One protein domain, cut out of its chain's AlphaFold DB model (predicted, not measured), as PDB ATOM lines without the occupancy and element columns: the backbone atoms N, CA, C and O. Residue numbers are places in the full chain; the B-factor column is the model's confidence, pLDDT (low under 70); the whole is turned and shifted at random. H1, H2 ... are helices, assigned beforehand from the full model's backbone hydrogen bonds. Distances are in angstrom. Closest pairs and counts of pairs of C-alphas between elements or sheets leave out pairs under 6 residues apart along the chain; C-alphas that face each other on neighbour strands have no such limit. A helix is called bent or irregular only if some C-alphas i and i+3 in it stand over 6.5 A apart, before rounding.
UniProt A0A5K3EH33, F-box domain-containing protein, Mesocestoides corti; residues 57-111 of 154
ATOM      1  N   ASP A  57     157.868 209.043 207.325       92.31
ATOM      2  CA  ASP A  57     157.091 209.304 206.121       92.31
ATOM      3  C   ASP A  57     155.592 209.454 206.430       92.31
ATOM      4  O   ASP A  57     154.930 210.343 205.888       92.31
ATOM      5  N   ASP A  58     155.086 208.694 207.407       91.38
ATOM      6  CA  ASP A  58     153.704 208.783 207.896       91.38
ATOM      7  C   ASP A  58     153.357 210.183 208.420       91.38
ATOM      8  O   ASP A  58     152.222 210.663 208.301       91.38
ATOM      9  N   VAL A  59     154.326 210.831 209.074       92.31
ATOM     10  CA  VAL A  59     154.151 212.178 209.624       92.31
ATOM     11  C   VAL A  59     154.026 213.161 208.473       92.31
ATOM     12  O   VAL A  59     153.098 213.972 208.453       92.31
ATOM     13  N   TRP A  60     154.906 213.053 207.480       92.38
ATOM     14  CA  TRP A  60     154.897 213.943 206.325       92.38
ATOM     15  C   TRP A  60     153.696 213.722 205.405       92.38
ATOM     16  O   TRP A  60     153.197 214.701 204.854       92.38
ATOM     17  N   GLN A  61     153.158 212.505 205.306       91.00
ATOM     18  CA  GLN A  61     151.892 212.246 204.615       91.00
ATOM     19  C   GLN A  61     150.732 213.008 205.268       91.00
ATOM     20  O   GLN A  61     149.964 213.693 204.591       91.00
ATOM     21  N   LYS A  62     150.612 212.930 206.599       89.88
ATOM     22  CA  LYS A  62     149.565 213.647 207.350       89.88
ATOM     23  C   LYS A  62     149.729 215.157 207.240       89.88
ATOM     24  O   LYS A  62     148.744 215.869 207.073       89.88
ATOM     25  N   VAL A  63     150.969 215.640 207.303       89.19
ATOM     26  CA  VAL A  63     151.299 217.053 207.086       89.19
ATOM     27  C   VAL A  63     150.899 217.490 205.677       89.19
ATOM     28  O   VAL A  63     150.269 218.534 205.532       89.19
ATOM     29  N   TYR A  64     151.193 216.689 204.651       87.81
ATOM     30  CA  TYR A  64     150.819 216.981 203.269       87.81
ATOM     31  C   TYR A  64     149.298 217.121 203.121       87.81
ATOM     32  O   TYR A  64     148.833 218.147 202.640       87.81
ATOM     33  N   ILE A  65     148.525 216.149 203.614       87.56
ATOM     34  CA  ILE A  65     147.051 216.170 203.564       87.56
ATOM     35  C   ILE A  65     146.471 217.338 204.379       87.56
ATOM     36  O   ILE A  65     145.447 217.904 204.021       87.56
ATOM     37  N   ARG A  66     147.115 217.737 205.482       86.06
ATOM     38  CA  ARG A  66     146.674 218.897 206.274       86.06
ATOM     39  C   ARG A  66     146.865 220.217 205.522       86.06
ATOM     40  O   ARG A  66     146.056 221.127 205.677       86.06
ATOM     41  N   TYR A  67     147.952 220.341 204.760       82.44
ATOM     42  CA  TYR A  67     148.299 221.567 204.032       82.44
ATOM     43  C   TYR A  67     147.630 221.664 202.659       82.44
ATOM     44  O   TYR A  67     147.306 222.764 202.212       82.44
ATOM     45  N   HIS A  68     147.417 220.532 201.992       79.69
ATOM     46  CA  HIS A  68     146.725 220.452 200.715       79.69
ATOM     47  C   HIS A  68     145.273 220.050 200.969       79.69
ATOM     48  O   HIS A  68     145.008 218.940 201.408       79.69
ATOM     49  N   LYS A  69     144.327 220.961 200.704       67.44
ATOM     50  CA  LYS A  69     142.885 220.705 200.890       67.44
ATOM     51  C   LYS A  69     142.372 219.525 200.054       67.44
ATOM     52  O   LYS A  69     141.360 218.930 200.411       67.44
ATOM     53  N   ASP A  70     143.082 219.191 198.981       76.75
ATOM     54  CA  ASP A  70     142.747 218.110 198.065       76.75
ATOM     55  C   ASP A  70     143.493 216.821 198.421       76.75
ATOM     56  O   ASP A  70     144.659 216.833 198.828       76.75
ATOM     57  N   SER A  71     142.826 215.683 198.215       78.75
ATOM     58  CA  SER A  71     143.470 214.375 198.334       78.75
ATOM     59  C   SER A  71     144.657 214.276 197.363       78.75
ATOM     60  O   SER A  71     144.536 214.711 196.214       78.75
ATOM     61  N   PRO A  72     145.788 213.661 197.762       82.94
ATOM     62  CA  PRO A  72     146.922 213.479 196.866       82.94
ATOM     63  C   PRO A  72     146.505 212.715 195.605       82.94
ATOM     64  O   PRO A  72     145.927 211.629 195.700       82.94
ATOM     65  N   ASN A  73     146.828 213.271 194.435       85.62
ATOM     66  CA  ASN A  73     146.679 212.577 193.156       85.62
ATOM     67  C   ASN A  73     147.596 211.339 193.114       85.62
ATOM     68  O   ASN A  73     148.628 211.303 193.787       85.62
ATOM     69  N   ASP A  74     147.276 210.346 192.290       88.25
ATOM     70  CA  ASP A  74     148.040 209.095 192.220       88.25
ATOM     71  C   ASP A  74     149.487 209.317 191.758       88.25
ATOM     72  O   ASP A  74     150.407 208.692 192.281       88.25
ATOM     73  N   ILE A  75     149.719 210.320 190.905       84.75
ATOM     74  CA  ILE A  75     151.068 210.772 190.525       84.75
ATOM     75  C   ILE A  75     151.862 211.252 191.751       84.75
ATOM     76  O   ILE A  75     153.053 210.977 191.880       84.75
ATOM     77  N   VAL A  76     151.211 211.968 192.674       85.94
ATOM     78  CA  VAL A  76     151.854 212.487 193.892       85.94
ATOM     79  C   VAL A  76     152.162 211.351 194.863       85.94
ATOM     80  O   VAL A  76     153.238 211.345 195.458       85.94
ATOM     81  N   LYS A  77     151.257 210.374 194.997       88.56
ATOM     82  CA  LYS A  77     151.492 209.176 195.817       88.56
ATOM     83  C   LYS A  77     152.670 208.363 195.284       88.56
ATOM     84  O   LYS A  77     153.518 207.949 196.065       88.56
ATOM     85  N   GLU A  78     152.759 208.187 193.969       89.81
ATOM     86  CA  GLU A  78     153.865 207.467 193.336       89.81
ATOM     87  C   GLU A  78     155.202 208.206 193.504       89.81
ATOM     88  O   GLU A  78     156.239 207.608 193.811       89.81
ATOM     89  N   LEU A  79     155.174 209.538 193.408       88.25
ATOM     90  CA  LEU A  79     156.340 210.365 193.698       88.25
ATOM     91  C   LEU A  79     156.768 210.245 195.169       88.25
ATOM     92  O   LEU A  79     157.962 210.156 195.453       88.25
ATOM     93  N   ALA A  80     155.813 210.202 196.101       89.94
ATOM     94  CA  ALA A  80     156.088 210.012 197.524       89.94
ATOM     95  C   ALA A  80     156.637 208.612 197.819       89.94
ATOM     96  O   ALA A  80     157.579 208.487 198.594       89.94
ATOM     97  N   ARG A  81     156.148 207.577 197.132       90.81
ATOM     98  CA  ARG A  81     156.696 206.216 197.217       90.81
ATOM     99  C   ARG A  81     158.166 206.159 196.796       90.81
ATOM    100  O   ARG A  81     158.940 205.396 197.363       90.81
ATOM    101  N   THR A  82     158.550 206.978 195.820       89.88
ATOM    102  CA  THR A  82     159.916 207.011 195.278       89.88
ATOM    103  C   THR A  82     160.858 207.909 196.090       89.88
ATOM    104  O   THR A  82     162.031 207.583 196.258       89.88
ATOM    105  N   TYR A  83     160.373 209.050 196.593       84.62
ATOM    106  CA  TYR A  83     161.219 210.102 197.178       84.62
ATOM    107  C   TYR A  83     160.861 210.501 198.620       84.62
ATOM    108  O   TYR A  83     161.507 211.400 199.155       84.62
ATOM    109  N   SER A  84     159.884 209.857 199.258       90.50
ATOM    110  CA  SER A  84     159.297 210.225 200.559       90.50
ATOM    111  C   SER A  84     158.417 211.482 200.521       90.50
ATOM    112  O   SER A  84     158.716 212.482 199.855       90.50
ATOM    113  N   TRP A  85     157.352 211.480 201.321       91.31
ATOM    114  CA  TRP A  85     156.411 212.587 201.502       91.31
ATOM    115  C   TRP A  85     157.097 213.882 201.919       91.31
ATOM    116  O   TRP A  85     156.714 214.957 201.457       91.31
ATOM    117  N   LYS A  86     158.160 213.803 202.727       90.19
ATOM    118  CA  LYS A  86     158.941 214.982 203.120       90.19
ATOM    119  C   LYS A  86     159.515 215.712 201.905       90.19
ATOM    120  O   LYS A  86     159.394 216.933 201.804       90.19
ATOM    121  N   ARG A  87     160.146 214.992 200.969       87.88
ATOM    122  CA  ARG A  87     160.756 215.620 199.785       87.88
ATOM    123  C   ARG A  87     159.679 216.160 198.858       87.88
ATOM    124  O   ARG A  87     159.797 217.305 198.421       87.88
ATOM    125  N   VAL A  88     158.609 215.393 198.635       87.94
ATOM    126  CA  VAL A  88     157.447 215.820 197.835       87.94
ATOM    127  C   VAL A  88     156.852 217.120 198.378       87.94
ATOM    128  O   VAL A  88     156.668 218.075 197.622       87.94
ATOM    129  N   PHE A  89     156.668 217.214 199.697       85.62
ATOM    130  CA  PHE A  89     156.184 218.418 200.369       85.62
ATOM    131  C   PHE A  89     157.084 219.641 200.100       85.62
ATOM    132  O   PHE A  89     156.608 220.710 199.712       85.62
ATOM    133  N   PHE A  90     158.407 219.498 200.232       83.06
ATOM    134  CA  PHE A  90     159.339 220.614 200.018       83.06
ATOM    135  C   PHE A  90     159.622 220.944 198.546       83.06
ATOM    136  O   PHE A  90     160.186 222.006 198.264       83.06
ATOM    137  N   THR A  91     159.202 220.105 197.593       79.81
ATOM    138  CA  THR A  91     159.501 220.320 196.165       79.81
ATOM    139  C   THR A  91     158.845 221.608 195.640       79.81
ATOM    140  O   THR A  91     159.445 222.327 194.842       79.81
ATOM    141  N   SER A  92     157.646 221.957 196.128       63.19
ATOM    142  CA  SER A  92     156.945 223.206 195.769       63.19
ATOM    143  C   SER A  92     157.554 224.446 196.445       63.19
ATOM    144  O   SER A  92     157.720 225.492 195.814       63.19
ATOM    145  N   LYS A  93     157.995 224.313 197.707       61.50
ATOM    146  CA  LYS A  93     158.641 225.398 198.469       61.50
ATOM    147  C   LYS A  93     159.973 225.815 197.828       61.50
ATOM    148  O   LYS A  93     160.262 227.004 197.749       61.50
ATOM    149  N   LEU A  94     160.744 224.857 197.302       60.47
ATOM    150  CA  LEU A  94     161.966 225.121 196.529       60.47
ATOM    151  C   LEU A  94     161.685 225.845 195.207       60.47
ATOM    152  O   LEU A  94     162.376 226.811 194.892       60.47
ATOM    153  N   LYS A  95     160.665 225.415 194.450       61.12
ATOM    154  CA  LYS A  95     160.289 226.053 193.177       61.12
ATOM    155  C   LYS A  95     159.927 227.529 193.372       61.12
ATOM    156  O   LYS A  95     160.470 228.380 192.672       61.12
ATOM    157  N   LEU A  96     159.105 227.834 194.377       66.94
ATOM    158  CA  LEU A  96     158.749 229.212 194.732       66.94
ATOM    159  C   LEU A  96     159.958 230.017 195.232       66.94
ATOM    160  O   LEU A  96     160.147 231.153 194.813       66.94
ATOM    161  N   GLN A  97     160.822 229.433 196.071       68.50
ATOM    162  CA  GLN A  97     162.056 230.091 196.528       68.50
ATOM    163  C   GLN A  97     163.002 230.432 195.366       68.50
ATOM    164  O   GLN A  97     163.582 231.517 195.346       68.50
ATOM    165  N   MET A  98     163.129 229.555 194.365       67.19
ATOM    166  CA  MET A  98     163.912 229.846 193.161       67.19
ATOM    167  C   MET A  98     163.292 230.964 192.320       67.19
ATOM    168  O   MET A  98     164.022 231.837 191.855       67.19
ATOM    169  N   GLN A  99     161.966 230.979 192.154       74.25
ATOM    170  CA  GLN A  99     161.272 232.058 191.441       74.25
ATOM    171  C   GLN A  99     161.435 233.404 192.157       74.25
ATOM    172  O   GLN A  99     161.770 234.394 191.518       74.25
ATOM    173  N   ILE A 100     161.307 233.435 193.486       76.31
ATOM    174  CA  ILE A 100     161.544 234.638 194.296       76.31
ATOM    175  C   ILE A 100     163.003 235.097 194.183       76.31
ATOM    176  O   ILE A 100     163.260 236.288 194.018       76.31
ATOM    177  N   ARG A 101     163.978 234.177 194.246       69.62
ATOM    178  CA  ARG A 101     165.403 234.508 194.073       69.62
ATOM    179  C   ARG A 101     165.680 235.096 192.691       69.62
ATOM    180  O   ARG A 101     166.414 236.073 192.596       69.62
ATOM    181  N   ARG A 102     165.093 234.519 191.643       77.88
ATOM    182  CA  ARG A 102     165.216 235.010 190.269       77.88
ATOM    183  C   ARG A 102     164.616 236.409 190.120       77.88
ATOM    184  O   ARG A 102     165.306 237.286 189.624       77.88
ATOM    185  N   LEU A 103     163.415 236.639 190.654       78.06
ATOM    186  CA  LEU A 103     162.787 237.965 190.666       78.06
ATOM    187  C   LEU A 103     163.630 239.001 191.425       78.06
ATOM    188  O   LEU A 103     163.764 240.123 190.964       78.06
ATOM    189  N   ARG A 104     164.251 238.637 192.554       76.75
ATOM    190  CA  ARG A 104     165.135 239.546 193.312       76.75
ATOM    191  C   ARG A 104     166.424 239.904 192.565       76.75
ATOM    192  O   ARG A 104     166.886 241.034 192.683       76.75
ATOM    193  N   LEU A 105     166.994 238.958 191.812       72.50
ATOM    194  CA  LEU A 105     168.162 239.195 190.953       72.50
ATOM    195  C   LEU A 105     167.799 240.046 189.728       72.50
ATOM    196  O   LEU A 105     168.555 240.940 189.370       72.50
ATOM    197  N   GLU A 106     166.635 239.795 189.121       75.31
ATOM    198  CA  GLU A 106     166.116 240.568 187.983       75.31
ATOM    199  C   GLU A 106     165.688 241.991 188.393       75.31
ATOM    200  O   GLU A 106     165.855 242.920 187.610       75.31
ATOM    201  N   GLN A 107     165.199 242.194 189.622       66.75
ATOM    202  CA  GLN A 107     164.827 243.516 190.148       66.75
ATOM    203  C   GLN A 107     165.978 244.297 190.801       66.75
ATOM    204  O   GLN A 107     165.742 245.369 191.351       66.75
ATOM    205  N   GLY A 108     167.221 243.798 190.751       60.12
ATOM    206  CA  GLY A 108     168.399 244.542 191.218       60.12
ATOM    207  C   GLY A 108     168.315 245.013 192.675       60.12
ATOM    208  O   GLY A 108     168.874 246.051 193.020       60.12
ATOM    209  N   GLN A 109     167.587 244.291 193.530       54.06
ATOM    210  CA  GLN A 109     167.305 244.743 194.887       54.06
ATOM    211  C   GLN A 109     168.453 244.319 195.817       54.06
ATOM    212  O   GLN A 109     168.681 243.112 195.975       54.06
ATOM    213  N   PRO A 110     169.205 245.264 196.417       47.75
ATOM    214  CA  PRO A 110     170.298 244.913 197.307       47.75
ATOM    215  C   PRO A 110     169.739 244.246 198.565       47.75
ATOM    216  O   PRO A 110     168.625 244.533 199.014       47.75
ATOM    217  N   ALA A 111     170.517 243.302 199.094       49.78
ATOM    218  CA  ALA A 111     170.229 242.586 200.327       49.78
ATOM    219  C   ALA A 111     169.786 243.559 201.432       49.78
ATOM    220  O   ALA A 111     170.274 244.687 201.501       49.78
TER     221      ALA A 111
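What this domain is: This is residues 57 to 111 of the 154 residues of the protein "F-box domain-containing protein" of Mesocestoides corti (UniProt A0A5K3EH33). Two short helices, H1 and H2, and the beginning of a long third helix, H3, make a small compact head, and the rest of H3 sticks out from it as one long arm. H1 and H2 pack on the same end of H3, and residues 91 to 111 stand free. The printed part has 55 residues with three named helices, in the order H1, H2, H3, and no named strand; its class is all helix. It is only just loose, close to extended, with a radius of gyration of the C-alphas of 14.7 A, and it spans 41 by 21 by 18 A.

How they stand to each other: H1, residues 57 to 67, touches H3, residues 85 to 106, through residues 85 to 89 of H3 alone. Their closest C-alphas, those of Trp 60 and Trp 85, are 5.2 A apart. The two run the same way at a steep tilt of 55 degrees. H2, residues 74 to 83, is near H1, with 6 pairs of C-alphas within 10 A. H2 touches H3 through residues 87 to 88 of H3 alone, about perpendicular to it at 89 degrees; the closest C-alphas, those of Ala 80 and Val 88, are 6.0 A apart. Every O i to N i+4 pair is within hydrogen-bond range in H1 and H2, and 16 of 18 are in H3.

Where its parts are: H1 begins at C-alpha 57, (157.091, 209.304, 206.121), and is 15.2 A long. H2 is 14.1 A long and begins at C-alpha 74, (148.040, 209.095, 192.220). H3 is 32.6 A long and ends at C-alpha 106, (166.116, 240.568, 187.983). It has a kink of 25 degrees near residue 93 and is only just irregular: C-alphas 89 and 92 are 6.7 A apart.

The domain as a whole: The two C-alphas farthest apart, those of Asp 74 and Pro 110, are 42.5 A apart. The printed part has no cut. The link from H1 to H2 is short and that from H2 to H3 is tight. Mean pLDDT of the printed part is 79.2; it is under 70 at residue 69, residues 92 to 98, residue 101 and residues 107 to 111.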